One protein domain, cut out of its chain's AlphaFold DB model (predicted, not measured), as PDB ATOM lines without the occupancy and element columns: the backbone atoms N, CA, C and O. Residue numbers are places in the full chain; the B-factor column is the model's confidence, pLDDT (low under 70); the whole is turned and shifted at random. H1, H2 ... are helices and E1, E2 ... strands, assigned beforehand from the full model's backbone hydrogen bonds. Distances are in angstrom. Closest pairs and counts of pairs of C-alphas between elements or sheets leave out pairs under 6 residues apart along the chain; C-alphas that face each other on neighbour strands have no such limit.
ATOM      1  N   ALA A  27     -18.606  13.520   6.288       91.62
ATOM      2  CA  ALA A  27     -17.984  13.463   4.969       91.62
ATOM      3  C   ALA A  27     -19.026  13.176   3.882       91.62
ATOM      4  O   ALA A  27     -20.001  12.461   4.123       91.62
ATOM      5  N   HIS A  28     -18.802  13.698   2.678       94.38
ATOM      6  CA  HIS A  28     -19.584  13.345   1.499       94.38
ATOM      7  C   HIS A  28     -18.997  12.096   0.860       94.38
ATOM      8  O   HIS A  28     -17.844  12.094   0.426       94.38
ATOM      9  N   PHE A  29     -19.812  11.054   0.784       90.38
ATOM     10  CA  PHE A  29     -19.501   9.816   0.092       90.38
ATOM     11  C   PHE A  29     -20.193   9.797  -1.262       90.38
ATOM     12  O   PHE A  29     -21.376  10.123  -1.357       90.38
ATOM     13  N   SER A  30     -19.460   9.390  -2.290       89.69
ATOM     14  CA  SER A  30     -19.980   9.117  -3.626       89.69
ATOM     15  C   SER A  30     -19.970   7.619  -3.873       89.69
ATOM     16  O   SER A  30     -18.960   6.968  -3.607       89.69
ATOM     17  N   PHE A  31     -21.087   7.094  -4.367       87.50
ATOM     18  CA  PHE A  31     -21.293   5.686  -4.684       87.50
ATOM     19  C   PHE A  31     -21.720   5.558  -6.142       87.50
ATOM     20  O   PHE A  31     -22.672   6.212  -6.575       87.50
ATOM     21  N   VAL A  32     -21.047   4.694  -6.897       86.75
ATOM     22  CA  VAL A  32     -21.394   4.436  -8.297       86.75
ATOM     23  C   VAL A  32     -21.159   2.976  -8.656       86.75
ATOM     24  O   VAL A  32     -20.098   2.411  -8.389       86.75
ATOM     25  N   ALA A  33     -22.165   2.344  -9.253       85.31
ATOM     26  CA  ALA A  33     -22.070   0.979  -9.743       85.31
ATOM     27  C   ALA A  33     -21.439   0.961 -11.138       85.31
ATOM     28  O   ALA A  33     -21.799   1.765 -11.996       85.31
ATOM     29  N   TRP A  34     -20.517   0.030 -11.363       82.44
ATOM     30  CA  TRP A  34     -19.868  -0.209 -12.647       82.44
ATOM     31  C   TRP A  34     -20.345  -1.520 -13.262       82.44
ATOM     32  O   TRP A  34     -20.411  -2.552 -12.589       82.44
ATOM     33  N   PHE A  35     -20.644  -1.474 -14.555       81.81
ATOM     34  CA  PHE A  35     -21.222  -2.565 -15.319       81.81
ATOM     35  C   PHE A  35     -20.334  -2.941 -16.498       81.81
ATOM     36  O   PHE A  35     -19.720  -2.090 -17.144       81.81
ATOM     37  N   VAL A  36     -20.324  -4.232 -16.817       80.56
ATOM     38  CA  VAL A  36     -19.659  -4.766 -18.009       80.56
ATOM     39  C   VAL A  36     -20.690  -5.420 -18.930       80.56
ATOM     40  O   VAL A  36     -21.623  -6.060 -18.435       80.56
ATOM     41  N   PRO A  37     -20.570  -5.263 -20.260       79.12
ATOM     42  CA  PRO A  37     -21.475  -5.915 -21.195       79.12
ATOM     43  C   PRO A  37     -21.375  -7.441 -21.104       79.12
ATOM     44  O   PRO A  37     -20.295  -7.999 -20.913       79.12
ATOM     45  N   THR A  38     -22.510  -8.116 -21.266       79.44
ATOM     46  CA  THR A  38     -22.587  -9.584 -21.328       79.44
ATOM     47  C   THR A  38     -22.196 -10.112 -22.710       79.44
ATOM     48  O   THR A  38     -21.557 -11.154 -22.792       79.44
ATOM     49  N   ASN A  39     -22.510  -9.372 -23.782       72.00
ATOM     50  CA  ASN A  39     -22.183  -9.686 -25.178       72.00
ATOM     51  C   ASN A  39     -21.668  -8.420 -25.903       72.00
ATOM     52  O   ASN A  39     -22.217  -7.335 -25.717       72.00
ATOM     53  N   ALA A  40     -20.610  -8.527 -26.718       63.09
ATOM     54  CA  ALA A  40     -19.961  -7.384 -27.387       63.09
ATOM     55  C   ALA A  40     -20.561  -7.049 -28.782       63.09
ATOM     56  O   ALA A  40     -21.136  -7.947 -29.399       63.09
ATOM     57  N   PRO A  41     -20.370  -5.825 -29.345       57.00
ATOM     58  CA  PRO A  41     -19.713  -4.649 -28.778       57.00
ATOM     59  C   PRO A  41     -20.620  -3.403 -28.855       57.00
ATOM     60  O   PRO A  41     -20.365  -2.486 -29.627       57.00
ATOM     61  N   VAL A  42     -21.683  -3.336 -28.056       53.06
ATOM     62  CA  VAL A  42     -22.297  -2.044 -27.712       53.06
ATOM     63  C   VAL A  42     -22.714  -2.122 -26.258       53.06
ATOM     64  O   VAL A  42     -23.655  -2.838 -25.922       53.06
ATOM     65  N   ALA A  43     -22.017  -1.393 -25.395       53.09
ATOM     66  CA  ALA A  43     -22.496  -1.161 -24.045       53.09
ATOM     67  C   ALA A  43     -23.005   0.286 -23.942       53.09
ATOM     68  O   ALA A  43     -22.285   1.205 -24.344       53.09
ATOM     69  N   PRO A  44     -24.222   0.507 -23.416       64.62
ATOM     70  CA  PRO A  44     -24.629   1.811 -22.900       64.62
ATOM     71  C   PRO A  44     -23.709   2.237 -21.739       64.62
ATOM     72  O   PRO A  44     -22.816   1.487 -21.345       64.62
ATOM     73  N   LYS A  45     -23.896   3.463 -21.222       68.31
ATOM     74  CA  LYS A  45     -23.087   4.057 -20.137       68.31
ATOM     75  C   LYS A  45     -22.662   2.995 -19.098       68.31
ATOM     76  O   LYS A  45     -23.542   2.398 -18.482       68.31
ATOM     77  N   PRO A  46     -21.352   2.770 -18.878       76.25
ATOM     78  CA  PRO A  46     -20.859   1.674 -18.038       76.25
ATOM     79  C   PRO A  46     -21.064   1.916 -16.537       76.25
ATOM     80  O   PRO A  46     -20.669   1.087 -15.727       76.25
ATOM     81  N   PHE A  47     -21.667   3.041 -16.154       82.31
ATOM     82  CA  PHE A  47     -21.864   3.447 -14.771       82.31
ATOM     83  C   PHE A  47     -23.339   3.744 -14.491       82.31
ATOM     84  O   PHE A  47     -24.055   4.226 -15.374       82.31
ATOM     85  N   SER A  48     -23.779   3.483 -13.257       84.94
ATOM     86  CA  SER A  48     -25.056   3.992 -12.748       84.94
ATOM     87  C   SER A  48     -25.013   5.511 -12.583       84.94
ATOM     88  O   SER A  48     -23.967   6.148 -12.712       84.94
ATOM     89  N   GLU A  49     -26.152   6.094 -12.220       88.75
ATOM     90  CA  GLU A  49     -26.152   7.422 -11.611       88.75
ATOM     91  C   GLU A  49     -25.287   7.416 -10.344       88.75
ATOM     92  O   GLU A  49     -25.255   6.426  -9.601       88.75
ATOM     93  N   VAL A  50     -24.564   8.515 -10.128       88.44
ATOM     94  CA  VAL A  50     -23.746   8.705  -8.932       88.44
ATOM     95  C   VAL A  50     -24.649   9.130  -7.783       88.44
ATOM     96  O   VAL A  50     -25.399  10.100  -7.890       88.44
ATOM     97  N   VAL A  51     -24.551   8.424  -6.663       90.00
ATOM     98  CA  VAL A  51     -25.261   8.763  -5.430       90.00
ATOM     99  C   VAL A  51     -24.284   9.453  -4.491       90.00
ATOM    100  O   VAL A  51     -23.316   8.837  -4.059       90.00
ATOM    101  N   ILE A  52     -24.546  10.716  -4.149       91.06
ATOM    102  CA  ILE A  52     -23.756  11.462  -3.161       91.06
ATOM    103  C   ILE A  52     -24.560  11.594  -1.868       91.06
ATOM    104  O   ILE A  52     -25.714  12.032  -1.881       91.06
ATOM    105  N   LYS A  53     -23.959  11.210  -0.741       93.00
ATOM    106  CA  LYS A  53     -24.562  11.304   0.594       93.00
ATOM    107  C   LYS A  53     -23.565  11.876   1.588       93.00
ATOM    108  O   LYS A  53     -22.455  11.368   1.714       93.00
ATOM    109  N   GLU A  54     -23.983  12.894   2.328       94.69
ATOM    110  CA  GLU A  54     -23.271  13.307   3.534       94.69
ATOM    111  C   GLU A  54     -23.570  12.312   4.659       94.69
ATOM    112  O   GLU A  54     -24.733  12.047   4.970       94.69
ATOM    113  N   LEU A  55     -22.524  11.746   5.258       92.50
ATOM    114  CA  LEU A  55     -22.627  10.785   6.350       92.50
ATOM    115  C   LEU A  55     -21.730  11.212   7.509       92.50
ATOM    116  O   LEU A  55     -20.547  11.506   7.331       92.50
ATOM    117  N   THR A  56     -22.295  11.190   8.714       93.06
ATOM    118  CA  THR A  56     -21.548  11.376   9.960       93.06
ATOM    119  C   THR A  56     -21.006  10.040  10.453       93.06
ATOM    120  O   THR A  56     -21.765   9.081  10.594       93.06
ATOM    121  N   LEU A  57     -19.709   9.979  10.749       90.44
ATOM    122  CA  LEU A  57     -19.026   8.789  11.254       90.44
ATOM    123  C   LEU A  57     -19.076   8.732  12.786       90.44
ATOM    124  O   LEU A  57     -18.056   8.851  13.457       90.44
ATOM    125  N   ASP A  58     -20.275   8.595  13.349       90.25
ATOM    126  CA  ASP A  58     -20.525   8.620  14.797       90.25
ATOM    127  C   ASP A  58     -20.868   7.256  15.412       90.25
ATOM    128  O   ASP A  58     -21.354   7.185  16.538       90.25
ATOM    129  N   GLY A  59     -20.610   6.168  14.683       87.75
ATOM    130  CA  GLY A  59     -20.835   4.800  15.152       87.75
ATOM    131  C   GLY A  59     -22.278   4.319  15.032       87.75
ATOM    132  O   GLY A  59     -22.571   3.186  15.405       87.75
ATOM    133  N   THR A  60     -23.175   5.152  14.502       90.75
ATOM    134  CA  THR A  60     -24.554   4.748  14.206       90.75
ATOM    135  C   THR A  60     -24.660   4.121  12.821       90.75
ATOM    136  O   THR A  60     -24.005   4.566  11.879       90.75
ATOM    137  N   ASP A  61     -25.499   3.099  12.680       91.56
ATOM    138  CA  ASP A  61     -25.711   2.437  11.394       91.56
ATOM    139  C   ASP A  61     -26.343   3.407  10.383       91.56
ATOM    140  O   ASP A  61     -27.288   4.141  10.689       91.56
ATOM    141  N   LYS A  62     -25.803   3.419   9.166       91.00
ATOM    142  CA  LYS A  62     -26.272   4.220   8.031       91.00
ATOM    143  C   LYS A  62     -26.769   3.302   6.926       91.00
ATOM    144  O   LYS A  62     -26.333   2.159   6.826       91.00
ATOM    145  N   GLU A  63     -27.622   3.826   6.053       90.75
ATOM    146  CA  GLU A  63     -28.099   3.107   4.873       90.75
ATOM    147  C   GLU A  63     -27.941   3.961   3.613       90.75
ATOM    148  O   GLU A  63     -28.158   5.176   3.634       90.75
ATOM    149  N   VAL A  64     -27.551   3.320   2.512       89.81
ATOM    150  CA  VAL A  64     -27.470   3.933   1.188       89.81
ATOM    151  C   VAL A  64     -28.113   3.035   0.138       89.81
ATOM    152  O   VAL A  64     -27.931   1.818   0.125       89.81
ATOM    153  N   GLU A  65     -28.852   3.654  -0.774       91.19
ATOM    154  CA  GLU A  65     -29.450   2.976  -1.916       91.19
ATOM    155  C   GLU A  65     -28.690   3.329  -3.192       91.19
ATOM    156  O   GLU A  65     -28.421   4.499  -3.462       91.19
ATOM    157  N   ILE A  66     -28.369   2.311  -3.987       88.38
ATOM    158  CA  ILE A  66     -27.718   2.455  -5.290       88.38
ATOM    159  C   ILE A  66     -28.711   1.980  -6.349       88.38
ATOM    160  O   ILE A  66     -29.012   0.785  -6.445       88.38
ATOM    161  N   LYS A  67     -29.244   2.923  -7.132       88.25
ATOM    162  CA  LYS A  67     -30.217   2.614  -8.181       88.25
ATOM    163  C   LYS A  67     -29.511   1.991  -9.384       88.25
ATOM    164  O   LYS A  67     -28.656   2.611 -10.015       88.25
ATOM    165  N   LEU A  68     -29.891   0.762  -9.709       85.88
ATOM    166  CA  LEU A  68     -29.427   0.060 -10.896       85.88
ATOM    167  C   LEU A  68     -30.154   0.580 -12.150       85.88
ATOM    168  O   LEU A  68     -31.342   0.914 -12.073       85.88
ATOM    169  N   PRO A  69     -29.467   0.652 -13.305       83.44
ATOM    170  CA  PRO A  69     -30.052   1.168 -14.534       83.44
ATOM    171  C   PRO A  69     -31.156   0.247 -15.065       83.44
ATOM    172  O   PRO A  69     -31.042  -0.976 -15.046       83.44
ATOM    173  N   GLU A  70     -32.221   0.843 -15.588       83.12
ATOM    174  CA  GLU A  70     -33.346   0.115 -16.181       83.12
ATOM    175  C   GLU A  70     -33.048  -0.274 -17.647       83.12
ATOM    176  O   GLU A  70     -32.214   0.336 -18.320       83.12
ATOM    177  N   GLY A  71     -33.711  -1.315 -18.167       79.25
ATOM    178  CA  GLY A  71     -33.612  -1.722 -19.584       79.25
ATOM    179  C   GLY A  71     -32.287  -2.383 -20.002       79.25
ATOM    180  O   GLY A  71     -32.041  -2.604 -21.198       79.25
ATOM    181  N   CYS A  72     -31.443  -2.703 -19.018       78.38
ATOM    182  CA  CYS A  72     -30.114  -3.285 -19.197       78.38
ATOM    183  C   CYS A  72     -30.075  -4.802 -18.938       78.38
ATOM    184  O   CYS A  72     -29.024  -5.419 -19.139       78.38
ATOM    185  N   THR A  73     -31.202  -5.403 -18.536       77.81
ATOM    186  CA  THR A  73     -31.361  -6.845 -18.297       77.81
ATOM    187  C   THR A  73     -30.746  -7.677 -19.423       77.81
ATOM    188  O   THR A  73     -31.056  -7.468 -20.598       77.81
ATOM    189  N   GLY A  74     -29.861  -8.616 -19.079       75.69
ATOM    190  CA  GLY A  74     -29.226  -9.529 -20.038       75.69
ATOM    191  C   GLY A  74     -28.228  -8.880 -21.006       75.69
ATOM    192  O   GLY A  74     -27.607  -9.600 -21.787       75.69
ATOM    193  N   LYS A  75     -28.045  -7.552 -20.961       78.88
ATOM    194  CA  LYS A  75     -27.081  -6.794 -21.782       78.88
ATOM    195  C   LYS A  75     -25.830  -6.409 -21.004       78.88
ATOM    196  O   LYS A  75     -24.763  -6.254 -21.592       78.88
ATOM    197  N   MET A  76     -25.970  -6.210 -19.699       81.12
ATOM    198  CA  MET A  76     -24.880  -5.857 -18.800       81.12
ATOM    199  C   MET A  76     -25.003  -6.625 -17.491       81.12
ATOM    200  O   MET A  76     -26.092  -7.064 -17.125       81.12
ATOM    201  N   LYS A  77     -23.884  -6.742 -16.784       80.94
ATOM    202  CA  LYS A  77     -23.814  -7.290 -15.432       80.94
ATOM    203  C   LYS A  77     -23.047  -6.349 -14.516       80.94
ATOM    204  O   LYS A  77     -22.092  -5.703 -14.961       80.94
ATOM    205  N   LEU A  78     -23.484  -6.248 -13.260       80.69
ATOM    206  CA  LEU A  78     -22.758  -5.502 -12.236       80.69
ATOM    207  C   LEU A  78     -21.382  -6.142 -12.043       80.69
ATOM    208  O   LEU A  78     -21.269  -7.360 -11.941       80.69
ATOM    209  N   LYS A  79     -20.340  -5.314 -11.996       78.44
ATOM    210  CA  LYS A  79     -18.964  -5.767 -11.785       78.44
ATOM    211  C   LYS A  79     -18.366  -5.254 -10.481       78.44
ATOM    212  O   LYS A  79     -17.626  -5.987  -9.832       78.44
ATOM    213  N   ALA A  80     -18.653  -4.010 -10.108       77.50
ATOM    214  CA  ALA A  80     -18.169  -3.425  -8.862       77.50
ATOM    215  C   ALA A  80     -19.021  -2.226  -8.431       77.50
ATOM    216  O   ALA A  80     -19.763  -1.657  -9.233       77.50
ATOM    217  N   VAL A  81     -18.851  -1.808  -7.178       80.94
ATOM    218  CA  VAL A  81     -19.276  -0.492  -6.697       80.94
ATOM    219  C   VAL A  81     -18.036   0.297  -6.309       80.94
ATOM    220  O   VAL A  81     -17.208  -0.175  -5.534       80.94
ATOM    221  N   TYR A  82     -17.918   1.502  -6.850       81.25
ATOM    222  CA  TYR A  82     -16.873   2.446  -6.493       81.25
ATOM    223  C   TYR A  82     -17.387   3.389  -5.416       81.25
ATOM    224  O   TYR A  82     -18.501   3.911  -5.518       81.25
ATOM    225  N   VAL A  83     -16.549   3.612  -4.403       84.88
ATOM    226  CA  VAL A  83     -16.813   4.558  -3.321       84.88
ATOM    227  C   VAL A  83     -15.685   5.577  -3.246       84.88
ATOM    228  O   VAL A  83     -14.509   5.214  -3.246       84.88
ATOM    229  N   ARG A  84     -16.056   6.854  -3.170       87.38
ATOM    230  CA  ARG A  84     -15.148   7.995  -2.995       87.38
ATOM    231  C   ARG A  84     -15.604   8.854  -1.838       87.38
ATOM    232  O   ARG A  84     -16.778   8.821  -1.476       87.38
ATOM    233  N   VAL A  85     -14.689   9.641  -1.286       88.62
ATOM    234  CA  VAL A  85     -14.995  10.485  -0.134       88.62
ATOM    235  C   VAL A  85     -14.231  11.806  -0.149       88.62
ATOM    236  O   VAL A  85     -13.080  11.873  -0.579       88.62
ATOM    237  N   ASP A  86     -14.851  12.869   0.358       91.75
ATOM    238  CA  ASP A  86     -14.253  14.214   0.416       91.75
ATOM    239  C   ASP A  86     -13.357  14.478   1.633       91.75
ATOM    240  O   ASP A  86     -12.903  15.604   1.859       91.75
ATOM    241  N   LYS A  87     -13.040  13.435   2.406       90.19
ATOM    242  CA  LYS A  87     -12.127  13.495   3.553       90.19
ATOM    243  C   LYS A  87     -11.046  12.427   3.444       90.19
ATOM    244  O   LYS A  87     -11.314  11.256   3.206       90.19
ATOM    245  N   LYS A  88      -9.796  12.825   3.667       87.56
ATOM    246  CA  LYS A  88      -8.656  11.898   3.743       87.56
ATOM    247  C   LYS A  88      -8.690  11.106   5.047       87.56
ATOM    248  O   LYS A  88      -9.150  11.638   6.050       87.56
ATOM    249  N   GLY A  89      -8.105   9.908   5.063       84.50
ATOM    250  CA  GLY A  89      -7.966   9.091   6.282       84.50
ATOM    251  C   GLY A  89      -9.175   8.205   6.586       84.50
ATOM    252  O   GLY A  89      -9.240   7.581   7.641       84.50
ATOM    253  N   ILE A  90     -10.143   8.139   5.669       86.25
ATOM    254  CA  ILE A  90     -11.281   7.226   5.761       86.25
ATOM    255  C   ILE A  90     -10.930   5.920   5.045       86.25
ATOM    256  O   ILE A  90     -10.410   5.930   3.927       86.25
ATOM    257  N   SER A  91     -11.207   4.797   5.702       85.81
ATOM    258  CA  SER A  91     -10.947   3.450   5.192       85.81
ATOM    259  C   SER A  91     -12.145   2.529   5.416       85.81
ATOM    260  O   SER A  91     -12.902   2.713   6.369       85.81
ATOM    261  N   PHE A  92     -12.285   1.509   4.572       82.56
ATOM    262  CA  PHE A  92     -13.074   0.322   4.886       82.56
ATOM    263  C   PHE A  92     -12.272  -0.600   5.805       82.56
ATOM    264  O   PHE A  92     -11.063  -0.747   5.629       82.56
ATOM    265  N   GLU A  93     -12.940  -1.213   6.776       83.38
ATOM    266  CA  GLU A  93     -12.424  -2.350   7.534       83.38
ATOM    267  C   GLU A  93     -13.100  -3.626   7.026       83.38
ATOM    268  O   GLU A  93     -14.320  -3.760   7.124       83.38
ATOM    269  N   GLU A  94     -12.298  -4.561   6.525       76.50
ATOM    270  CA  GLU A  94     -12.727  -5.905   6.135       76.50
ATOM    271  C   GLU A  94     -12.071  -6.955   7.036       76.50
ATOM    272  O   GLU A  94     -10.960  -6.757   7.531       76.50
ATOM    273  N   ASP A  95     -12.757  -8.076   7.254       70.88
ATOM    274  CA  ASP A  95     -12.219  -9.227   7.982       70.88
ATOM    275  C   ASP A  95     -11.940 -10.361   6.994       70.88
ATOM    276  O   ASP A  95     -12.865 -10.925   6.405       70.88
ATOM    277  N   TRP A  96     -10.661 -10.681   6.795       72.31
ATOM    278  CA  TRP A  96     -10.235 -11.810   5.975       72.31
ATOM    279  C   TRP A  96      -9.636 -12.890   6.876       72.31
ATOM    280  O   TRP A  96      -8.476 -12.823   7.290       72.31
ATOM    281  N   GLY A  97     -10.442 -13.907   7.186       65.19
ATOM    282  CA  GLY A  97      -9.991 -15.076   7.945       65.19
ATOM    283  C   GLY A  97      -9.561 -14.765   9.384       65.19
ATOM    284  O   GLY A  97      -8.639 -15.406   9.885       65.19
ATOM    285  N   GLY A  98     -10.195 -13.788  10.038       71.12
ATOM    286  CA  GLY A  98      -9.900 -13.356  11.408       71.12
ATOM    287  C   GLY A  98      -8.906 -12.194  11.503       71.12
ATOM    288  O   GLY A  98      -8.603 -11.747  12.609       71.12
ATOM    289  N   ASN A  99      -8.395 -11.698  10.370       73.12
ATOM    290  CA  ASN A  99      -7.504 -10.542  10.316       73.12
ATOM    291  C   ASN A  99      -8.232  -9.320   9.764       73.12
ATOM    292  O   ASN A  99      -8.867  -9.376   8.713       73.12
ATOM    293  N   LYS A 100      -8.079  -8.189  10.457       79.12
ATOM    294  CA  LYS A 100      -8.640  -6.909  10.025       79.12
ATOM    295  C   LYS A 100      -7.734  -6.244   8.999       79.12
ATOM    296  O   LYS A 100      -6.589  -5.907   9.305       79.12
ATOM    297  N   HIS A 101      -8.275  -5.996   7.819       77.75
ATOM    298  CA  HIS A 101      -7.623  -5.264   6.746       77.75
ATOM    299  C   HIS A 101      -8.265  -3.889   6.592       77.75
ATOM    300  O   HIS A 101      -9.486  -3.761   6.569       77.75
ATOM    301  N   LEU A 102      -7.427  -2.852   6.504       79.50
ATOM    302  CA  LEU A 102      -7.874  -1.490   6.240       79.50
ATOM    303  C   LEU A 102      -7.591  -1.117   4.794       79.50
ATOM    304  O   LEU A 102      -6.440  -1.145   4.352       79.50
ATOM    305  N   GLN A 103      -8.635  -0.703   4.089       77.75
ATOM    306  CA  GLN A 103      -8.535  -0.265   2.711       77.75
ATOM    307  C   GLN A 103      -8.931   1.201   2.575       77.75
ATOM    308  O   GLN A 103     -10.068   1.582   2.838       77.75
ATOM    309  N   LYS A 104      -7.977   2.043   2.169       82.06
ATOM    310  CA  LYS A 104      -8.183   3.493   2.073       82.06
ATOM    311  C   LYS A 104      -9.168   3.840   0.963       82.06
ATOM    312  O   LYS A 104      -8.922   3.497  -0.189       82.06
ATOM    313  N   ILE A 105     -10.211   4.592   1.304       82.06
ATOM    314  CA  ILE A 105     -11.168   5.113   0.325       82.06
ATOM    315  C   ILE A 105     -10.501   6.229  -0.482       82.06
ATOM    316  O   ILE A 105      -9.761   7.051   0.067       82.06
ATOM    317  N   GLU A 106     -10.742   6.252  -1.795       83.38
ATOM    318  CA  GLU A 106     -10.214   7.299  -2.666       83.38
ATOM    319  C   GLU A 106     -10.728   8.674  -2.212       83.38
ATOM    320  O   GLU A 106     -11.935   8.913  -2.120       83.38
ATOM    321  N   TYR A 107      -9.790   9.589  -1.959       86.62
ATOM    322  CA  TYR A 107     -10.108  10.984  -1.693       86.62
ATOM    323  C   TYR A 107     -10.395  11.725  -2.998       86.62
ATOM    324  O   TYR A 107      -9.552  11.742  -3.901       86.62
ATOM    325  N   LYS A 108     -11.526  12.428  -3.040       87.38
ATOM    326  CA  LYS A 108     -11.869  13.380  -4.096       87.38
ATOM    327  C   LYS A 108     -12.526  14.624  -3.502       87.38
ATOM    328  O   LYS A 108     -13.396  14.469  -2.654       87.38
ATOM    329  N   PRO A 109     -12.149  15.846  -3.922       90.38
ATOM    330  CA  PRO A 109     -12.870  17.052  -3.519       90.38
ATOM    331  C   PRO A 109     -14.371  16.915  -3.791       90.38
ATOM    332  O   PRO A 109     -14.756  16.285  -4.772       90.38
ATOM    333  N   THR A 110     -15.220  17.546  -2.976       90.44
ATOM    334  CA  THR A 110     -16.686  17.443  -3.101       90.44
ATOM    335  C   THR A 110     -17.183  17.784  -4.512       90.44
ATOM    336  O   THR A 110     -18.083  17.124  -5.019       90.44
ATOM    337  N   ALA A 111     -16.551  18.761  -5.173       90.19
ATOM    338  CA  ALA A 111     -16.864  19.182  -6.542       90.19
ATOM    339  C   ALA A 111     -16.463  18.173  -7.640       90.19
ATOM    340  O   ALA A 111     -16.791  18.389  -8.797       90.19
ATOM    341  N   GLU A 112     -15.731  17.114  -7.292       89.31
ATOM    342  CA  GLU A 112     -15.279  16.053  -8.205       89.31
ATOM    343  C   GLU A 112     -15.899  14.685  -7.860       89.31
ATOM    344  O   GLU A 112     -15.516  13.659  -8.426       89.31
ATOM    345  N   LEU A 113     -16.813  14.625  -6.885       86.44
ATOM    346  CA  LEU A 113     -17.384  13.361  -6.415       86.44
ATOM    347  C   LEU A 113     -18.297  12.685  -7.449       86.44
ATOM    348  O   LEU A 113     -18.454  11.465  -7.406       86.44
ATOM    349  N   ASP A 114     -18.871  13.449  -8.373       88.75
ATOM    350  CA  ASP A 114     -19.709  12.981  -9.481       88.75
ATOM    351  C   ASP A 114     -18.919  12.639 -10.756       88.75
ATOM    352  O   ASP A 114     -19.468  12.033 -11.678       88.75
ATOM    353  N   ASP A 115     -17.625  12.968 -10.814       85.88
ATOM    354  CA  ASP A 115     -16.800  12.750 -11.999       85.88
ATOM    355  C   ASP A 115     -16.384  11.280 -12.161       85.88
ATOM    356  O   ASP A 115     -15.327  10.836 -11.703       85.88
ATOM    357  N   THR A 116     -17.185  10.508 -12.893       80.81
ATOM    358  CA  THR A 116     -16.877   9.105 -13.203       80.81
ATOM    359  C   THR A 116     -15.757   8.929 -14.234       80.81
ATOM    360  O   THR A 116     -15.302   7.806 -14.427       80.81
ATOM    361  N   SER A 117     -15.292   9.987 -14.915       80.06
ATOM    362  CA  SER A 117     -14.267   9.872 -15.974       80.06
ATOM    363  C   SER A 117     -12.886   9.487 -15.438       80.06
ATOM    364  O   SER A 117     -12.063   8.920 -16.154       80.06
ATOM    365  N   THR A 118     -12.651   9.756 -14.154       75.62
ATOM    366  CA  THR A 118     -11.406   9.433 -13.451       75.62
ATOM    367  C   THR A 118     -11.399   8.030 -12.844       75.62
ATOM    368  O   THR A 118     -10.394   7.629 -12.255       75.62
ATOM    369  N   ILE A 119     -12.501   7.280 -12.959       74.75
ATOM    370  CA  ILE A 119     -12.567   5.880 -12.535       74.75
ATOM    371  C   ILE A 119     -11.858   5.041 -13.602       74.75
ATOM    372  O   ILE A 119     -12.340   4.969 -14.726       74.75
ATOM    373  N   ASP A 120     -10.729   4.412 -13.257       66.06
ATOM    374  CA  ASP A 120     -10.049   3.442 -14.131       66.06
ATOM    375  C   ASP A 120     -10.855   2.124 -14.152       66.06
ATOM    376  O   ASP A 120     -10.855   1.396 -13.150       66.06
ATOM    377  N   PRO A 121     -11.547   1.793 -15.263       56.22
ATOM    378  CA  PRO A 121     -12.365   0.588 -15.349       56.22
ATOM    379  C   PRO A 121     -11.522  -0.666 -15.625       56.22
ATOM    380  O   PRO A 121     -12.018  -1.779 -15.487       56.22
ATOM    381  N   TYR A 122     -10.255  -0.516 -16.028       53.41
ATOM    382  CA  TYR A 122      -9.378  -1.633 -16.390       53.41
ATOM    383  C   TYR A 122      -8.460  -2.069 -15.253       53.41
ATOM    384  O   TYR A 122      -7.706  -3.023 -15.434       53.41
ATOM    385  N   MET A 123      -8.550  -1.409 -14.092       55.31
ATOM    386  CA  MET A 123      -7.813  -1.766 -12.880       55.31
ATOM    387  C   MET A 123      -6.344  -2.070 -13.200       55.31
ATOM    388  O   MET A 123      -5.832  -3.142 -12.867       55.31
ATOM    389  N   SER A 124      -5.659  -1.143 -13.886       42.56
ATOM    390  CA  SER A 124      -4.207  -1.252 -14.003       42.56
ATOM    391  C   SER A 124      -3.663  -1.382 -12.577       42.56
ATOM    392  O   SER A 124      -3.974  -0.552 -11.723       42.56
ATOM    393  N   LEU A 125      -2.938  -2.471 -12.298       39.09
ATOM    394  CA  LEU A 125      -2.548  -3.026 -10.981       39.09
ATOM    395  C   LEU A 125      -1.813  -2.067 -10.007       39.09
ATOM    396  O   LEU A 125      -1.236  -2.498  -9.014       39.09
ATOM    397  N   SER A 126      -1.800  -0.765 -10.279       35.75
ATOM    398  CA  SER A 126      -1.156   0.295  -9.512       35.75
ATOM    399  C   SER A 126      -2.068   1.020  -8.512       35.75
ATOM    400  O   SER A 126      -1.569   1.857  -7.757       35.75
ATOM    401  N   ARG A 127      -3.382   0.738  -8.468       38.97
ATOM    402  CA  ARG A 127      -4.319   1.394  -7.533       38.97
ATOM    403  C   ARG A 127      -5.256   0.373  -6.873       38.97
ATOM    404  O   ARG A 127      -5.960  -0.326  -7.596       38.97
ATOM    405  N   PRO A 128      -5.269   0.250  -5.531       38.28
ATOM    406  CA  PRO A 128      -6.072  -0.758  -4.849       38.28
ATOM    407  C   PRO A 128      -7.567  -0.470  -5.024       38.28
ATOM    408  O   PRO A 128      -8.043   0.633  -4.762       38.28
ATOM    409  N   THR A 129      -8.287  -1.485  -5.486       43.03
ATOM    410  CA  THR A 129      -9.710  -1.477  -5.824       43.03
ATOM    411  C   THR A 129     -10.554  -1.861  -4.621       43.03
ATOM    412  O   THR A 129     -10.328  -2.903  -4.015       43.03
ATOM    413  N   LEU A 130     -11.510  -1.001  -4.266       49.75
ATOM    414  CA  LEU A 130     -12.163  -0.992  -2.948       49.75
ATOM    415  C   LEU A 130     -13.235  -2.064  -2.713       49.75
ATOM    416  O   LEU A 130     -13.664  -2.232  -1.583       49.75
ATOM    417  N   VAL A 131     -13.645  -2.801  -3.748       43.69
ATOM    418  CA  VAL A 131     -14.404  -4.054  -3.618       43.69
ATOM    419  C   VAL A 131     -13.981  -4.967  -4.769       43.69
ATOM    420  O   VAL A 131     -14.460  -4.839  -5.895       43.69
ATOM    421  N   MET A 132     -13.050  -5.878  -4.499       43.34
ATOM    422  CA  MET A 132     -12.934  -7.128  -5.243       43.34
ATOM    423  C   MET A 132     -13.175  -8.240  -4.231       43.34
ATOM    424  O   MET A 132     -12.231  -8.712  -3.605       43.34
ATOM    425  N   ASP A 133     -14.421  -8.706  -4.107       39.84
ATOM    426  CA  ASP A 133     -14.542 -10.141  -3.874       39.84
ATOM    427  C   ASP A 133     -13.829 -10.800  -5.063       39.84
ATOM    428  O   ASP A 133     -13.906 -10.307  -6.196       39.84
ATOM    429  N   ILE A 134     -13.087 -11.871  -4.829       38.28
ATOM    430  CA  ILE A 134     -12.211 -12.520  -5.818       38.28
ATOM    431  C   ILE A 134     -13.028 -12.968  -7.063       38.28
ATOM    432  O   ILE A 134     -12.474 -13.258  -8.123       38.28
ATOM    433  N   ALA A 135     -14.363 -12.919  -6.970       35.34
ATOM    434  CA  ALA A 135     -15.351 -13.174  -8.009       35.34
ATOM    435  C   ALA A 135     -16.027 -11.935  -8.652       35.34
ATOM    436  O   ALA A 135     -16.943 -12.104  -9.449       35.34
ATOM    437  N   GLY A 136     -15.619 -10.689  -8.385       35.78
ATOM    438  CA  GLY A 136     -16.203  -9.511  -9.050       35.78
ATOM    439  C   GLY A 136     -17.712  -9.341  -8.837       35.78
ATOM    440  O   GLY A 136     -18.413  -8.933  -9.762       35.78
ATOM    441  N   MET A 137     -18.191  -9.671  -7.638       43.34
ATOM    442  CA  MET A 137     -19.562  -9.450  -7.196       43.34
ATOM    443  C   MET A 137     -19.537  -8.443  -6.051       43.34
ATOM    444  O   MET A 137     -18.817  -8.635  -5.076       43.34
ATOM    445  N   ALA A 138     -20.327  -7.378  -6.149       53.03
ATOM    446  CA  ALA A 138     -20.721  -6.608  -4.977       53.03
ATOM    447  C   ALA A 138     -22.114  -7.119  -4.567       53.03
ATOM    448  O   ALA A 138     -23.103  -6.665  -5.148       53.03
ATOM    449  N   PRO A 139     -22.233  -8.115  -3.666       60.59
ATOM    450  CA  PRO A 139     -23.532  -8.504  -3.119       60.59
ATOM    451  C   PRO A 139     -24.104  -7.349  -2.293       60.59
ATOM    452  O   PRO A 139     -23.360  -6.490  -1.851       60.59
ATOM    453  N   GLN A 140     -25.413  -7.303  -2.043       72.81
ATOM    454  CA  GLN A 140     -25.926  -6.382  -1.014       72.81
ATOM    455  C   GLN A 140     -25.279  -6.718   0.335       72.81
ATOM    456  O   GLN A 140     -25.100  -7.896   0.649       72.81
ATOM    457  N   GLY A 141     -24.952  -5.711   1.143       76.19
ATOM    458  CA  GLY A 141     -24.206  -5.968   2.368       76.19
ATOM    459  C   GLY A 141     -24.003  -4.753   3.256       76.19
ATOM    460  O   GLY A 141     -24.728  -3.760   3.187       76.19
ATOM    461  N   GLU A 142     -23.003  -4.867   4.121       82.25
ATOM    462  CA  GLU A 142     -22.615  -3.843   5.083       82.25
ATOM    463  C   GLU A 142     -21.128  -3.539   4.924       82.25
ATOM    464  O   GLU A 142     -20.294  -4.441   4.909       82.25
ATOM    465  N   TRP A 143     -20.797  -2.257   4.835       84.62
ATOM    466  CA  TRP A 143     -19.432  -1.762   4.923       84.62
ATOM    467  C   TRP A 143     -19.165  -1.226   6.319       84.62
ATOM    468  O   TRP A 143     -19.989  -0.497   6.867       84.62
ATOM    469  N   ARG A 144     -17.993  -1.513   6.885       86.12
ATOM    470  CA  ARG A 144     -17.547  -0.882   8.130       86.12
ATOM    471  C   ARG A 144     -16.540   0.214   7.807       86.12
ATOM    472  O   ARG A 144     -15.440  -0.074   7.356       86.12
ATOM    473  N   ILE A 145     -16.914   1.463   8.048       86.75
ATOM    474  CA  ILE A 145     -16.083   2.640   7.804       86.75
ATOM    475  C   ILE A 145     -15.335   3.016   9.071       86.75
ATOM    476  O   ILE A 145     -15.927   3.121  10.147       86.75
ATOM    477  N   VAL A 146     -14.040   3.272   8.934       87.50
ATOM    478  CA  VAL A 146     -13.186   3.787  10.002       87.50
ATOM    479  C   VAL A 146     -12.469   5.050   9.551       87.50
ATOM    480  O   VAL A 146     -12.180   5.233   8.368       87.50
ATOM    481  N   TYR A 147     -12.167   5.916  10.511       86.50
ATOM    482  CA  TYR A 147     -11.379   7.121  10.308       86.50
ATOM    483  C   TYR A 147     -10.108   7.043  11.155       86.50
ATOM    484  O   TYR A 147     -10.179   6.777  12.354       86.50
ATOM    485  N   ASP A 148      -8.948   7.242  10.531       79.69
ATOM    486  CA  ASP A 148      -7.640   7.077  11.178       79.69
ATOM    487  C   ASP A 148      -7.165   8.312  11.966       79.69
ATOM    488  O   ASP A 148      -6.121   8.265  12.614       79.69
ATOM    489  N   GLY A 149      -7.914   9.422  11.941       69.50
ATOM    490  CA  GLY A 149      -7.586  10.630  12.707       69.50
ATOM    491  C   GLY A 149      -6.382  11.420  12.193       69.50
ATOM    492  O   GLY A 149      -6.115  12.513  12.687       69.50
ATOM    493  N   THR A 150      -5.647  10.913  11.198       62.41
ATOM    494  CA  THR A 150      -4.340  11.472  10.815       62.41
ATOM    495  C   THR A 150      -4.434  12.760   9.993       62.41
ATOM    496  O   THR A 150      -3.429  13.442   9.802       62.41
ATOM    497  N   SER A 151      -5.630  13.121   9.514       56.22
ATOM    498  CA  SER A 151      -5.841  14.238   8.583       56.22
ATOM    499  C   SER A 151      -6.491  15.489   9.193       56.22
ATOM    500  O   SER A 151      -6.366  16.563   8.606       56.22
ATOM    501  N   SER A 152      -7.150  15.400  10.352       53.28
ATOM    502  CA  SER A 152      -7.750  16.558  11.032       53.28
ATOM    503  C   SER A 152      -7.797  16.326  12.541       53.28
ATOM    504  O   SER A 152      -8.632  15.573  13.035       53.28
ATOM    505  N   GLY A 153      -6.873  16.967  13.254       52.72
ATOM    506  CA  GLY A 153      -6.490  16.663  14.634       52.72
ATOM    507  C   GLY A 153      -7.533  16.839  15.743       52.72
ATOM    508  O   GLY A 153      -7.146  16.706  16.893       52.72
ATOM    509  N   ASP A 154      -8.816  17.081  15.458       62.41
ATOM    510  CA  ASP A 154      -9.816  17.398  16.494       62.41
ATOM    511  C   ASP A 154     -11.221  16.813  16.254       62.41
ATOM    512  O   ASP A 154     -12.164  17.163  16.967       62.41
ATOM    513  N   LEU A 155     -11.395  15.912  15.280       75.06
ATOM    514  CA  LEU A 155     -12.717  15.343  14.996       75.06
ATOM    515  C   LEU A 155     -12.982  14.065  15.792       75.06
ATOM    516  O   LEU A 155     -12.160  13.149  15.844       75.06
ATOM    517  N   GLU A 156     -14.164  14.003  16.400       81.62
ATOM    518  CA  GLU A 156     -14.671  12.781  17.006       81.62
ATOM    519  C   GLU A 156     -15.266  11.890  15.918       81.62
ATOM    520  O   GLU A 156     -16.074  12.330  15.093       81.62
ATOM    521  N   SER A 157     -14.855  10.627  15.917       85.12
ATOM    522  CA  SER A 157     -15.415   9.618  15.033       85.12
ATOM    523  C   SER A 157     -15.448   8.268  15.731       85.12
ATOM    524  O   SER A 157     -14.608   7.984  16.588       85.12
ATOM    525  N   ALA A 158     -16.393   7.431  15.330       87.06
ATOM    526  CA  ALA A 158     -16.455   6.035  15.720       87.06
ATOM    527  C   ALA A 158     -16.645   5.158  14.473       87.06
ATOM    528  O   ALA A 158     -17.241   5.607  13.486       87.06
ATOM    529  N   PRO A 159     -16.155   3.903  14.490       86.69
ATOM    530  CA  PRO A 159     -16.390   2.968  13.402       86.69
ATOM    531  C   PRO A 159     -17.879   2.844  13.086       86.69
ATOM    532  O   PRO A 159     -18.666   2.470  13.948       86.69
ATOM    533  N   THR A 160     -18.255   3.172  11.855       88.75
ATOM    534  CA  THR A 160     -19.648   3.367  11.435       88.75
ATOM    535  C   THR A 160     -19.987   2.353  10.358       88.75
ATOM    536  O   THR A 160     -19.223   2.190   9.408       88.75
ATOM    537  N   LYS A 161     -21.120   1.661  10.483       89.12
ATOM    538  CA  LYS A 161     -21.574   0.737   9.443       89.12
ATOM    539  C   LYS A 161     -22.423   1.462   8.409       89.12
ATOM    540  O   LYS A 161     -23.291   2.248   8.769       89.12
ATOM    541  N   ILE A 162     -22.200   1.168   7.135       88.75
ATOM    542  CA  ILE A 162     -23.049   1.595   6.026       88.75
ATOM    543  C   ILE A 162     -23.628   0.341   5.384       88.75
ATOM    544  O   ILE A 162     -22.923  -0.409   4.712       88.75
ATOM    545  N   LYS A 163     -24.923   0.125   5.573       89.12
ATOM    546  CA  LYS A 163     -25.683  -0.871   4.833       89.12
ATOM    547  C   LYS A 163     -25.972  -0.332   3.441       89.12
ATOM    548  O   LYS A 163     -26.441   0.795   3.305       89.12
ATOM    549  N   TYR A 164     -25.688  -1.109   2.406       86.88
ATOM    550  CA  TYR A 164     -25.973  -0.703   1.037       86.88
ATOM    551  C   TYR A 164     -26.941  -1.670   0.375       86.88
ATOM    552  O   TYR A 164     -26.839  -2.895   0.502       86.88
ATOM    553  N   ARG A 165     -27.899  -1.096  -0.349       88.88
ATOM    554  CA  ARG A 165     -28.951  -1.836  -1.033       88.88
ATOM    555  C   ARG A 165     -29.037  -1.407  -2.486       88.88
ATOM    556  O   ARG A 165     -29.084  -0.222  -2.799       88.88
ATOM    557  N   PHE A 166     -29.118  -2.387  -3.378       87.88
ATOM    558  CA  PHE A 166     -29.432  -2.123  -4.776       87.88
ATOM    559  C   PHE A 166     -30.944  -2.053  -4.978       87.88
ATOM    560  O   PHE A 166     -31.683  -2.917  -4.497       87.88
ATOM    561  N   THR A 167     -31.391  -1.043  -5.715       89.25
ATOM    562  CA  THR A 167     -32.794  -0.841  -6.102       89.25
ATOM    563  C   THR A 167     -32.920  -0.778  -7.628       89.25
ATOM    564  O   THR A 167     -31.917  -0.670  -8.332       89.25
ATOM    565  N   GLY A 168     -34.138  -0.879  -8.169       86.31
ATOM    566  CA  GLY A 168     -34.364  -0.926  -9.621       86.31
ATOM    567  C   GLY A 168     -34.248  -2.340 -10.196       86.31
ATOM    568  O   GLY A 168     -34.766  -3.291  -9.609       86.31
ATOM    569  N   ASP A 169     -33.599  -2.483 -11.354       83.75
ATOM    570  CA  ASP A 169     -33.476  -3.768 -12.052       83.75
ATOM    571  C   ASP A 169     -32.421  -4.682 -11.402       83.75
ATOM    572  O   ASP A 169     -31.255  -4.735 -11.795       83.75
ATOM    573  N   THR A 170     -32.839  -5.447 -10.393       82.81
ATOM    574  CA  THR A 170     -31.966  -6.383  -9.668       82.81
ATOM    575  C   THR A 170     -31.545  -7.600 -10.493       82.81
ATOM    576  O   THR A 170     -30.752  -8.406 -10.010       82.81
ATOM    577  N   SER A 171     -32.054  -7.781 -11.719       79.88
ATOM    578  CA  SER A 171     -31.570  -8.855 -12.597       79.88
ATOM    579  C   SER A 171     -30.091  -8.681 -12.964       79.88
ATOM    580  O   SER A 171     -29.411  -9.673 -13.195       79.88
ATOM    581  N   LEU A 172     -29.575  -7.446 -12.909       78.06
ATOM    582  CA  LEU A 172     -28.172  -7.104 -13.176       78.06
ATOM    583  C   LEU A 172     -27.188  -7.608 -12.109       78.06
ATOM    584  O   LEU A 172     -25.978  -7.513 -12.308       78.06
ATOM    585  N   LEU A 173     -27.703  -8.100 -10.978       76.88
ATOM    586  CA  LEU A 173     -26.919  -8.683  -9.886       76.88
ATOM    587  C   LEU A 173     -26.650 -10.182 -10.076       76.88
ATOM    588  O   LEU A 173     -25.955 -10.772  -9.256       76.88
ATOM    589  N   LYS A 174     -27.265 -10.814 -11.082       69.06
ATOM    590  CA  LYS A 174     -27.171 -12.257 -11.323       69.06
ATOM    591  C   LYS A 174     -26.099 -12.552 -12.373       69.06
ATOM    592  O   LYS A 174     -25.953 -11.776 -13.319       69.06
TER     593      LYS A 174
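Overview. This is residues 27 to 174 of the 175 residues of an uncharacterized protein of Capnocytophaga sp. oral taxon 863 str. F0517 (UniProt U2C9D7). Two strongly twisted sheets, only partly face to face, make the body: a small one, E2 E1 E4, and a larger one, E3 E8 E7 E5 E6, with E3 close to E1 and E2. A short helix, H1, grazes both sheets, and a long loop, residues 105 to 140, runs from E6 past E4 to E7. The printed part has 148 residues, with eight named strands, E1 to E8, followed by H1; the class is mostly strand, with under half of the residues in named elements. The small sheet is antiparallel, the larger one mixed. The whole is compact, with a radius of gyration of the C-alphas of 15.6 A and spans of 51 by 37 by 31 A.

Arrangement. E1, residues 27 to 37, makes a hairpin with E2, residues 51 to 56 (N 29 to O 53, 2.8 A). E3, residues 62 to 68, comes closest to E1 at the C-alphas of Phe 31 and Ile 66, 7.2 A. E4, residues 76 to 85, is antiparallel to E1 (N 32 to O 82, 3.0 A) and bends by 52 degrees at residue 79. E5, residues 90 to 96, and E6, residues 99 to 104, form a hairpin (N 94 to O 101, 2.9 A). E7, residues 141 to 147, is antiparallel to E5 (N 93 to O 144, 2.8 A). E8, residues 160 to 168, forms a hairpin with E7 (N 143 to O 162, 2.8 A) and is parallel to E3 (N 64 to O 163, 2.9 A). H1, residues 170 to 173, only grazes both sheets and is too short for an O i to N i+4 pair; its one O i to N i+3 pair is within range.

Along the chain. E1 begins at C-alpha 27 (-17.984, 13.463, 4.969) and spans 32.7 A, E4 26.7 A and E8 26.0 A; H1 ends at C-alpha 173 (-26.919, -8.683, -9.886).

Size, cuts and confidence. The printed part has no cut. The links E1 to E2, E6 to E7 and E7 to E8 are long. The pLDDT is under 70 at 34 residues, among them 120 to 139.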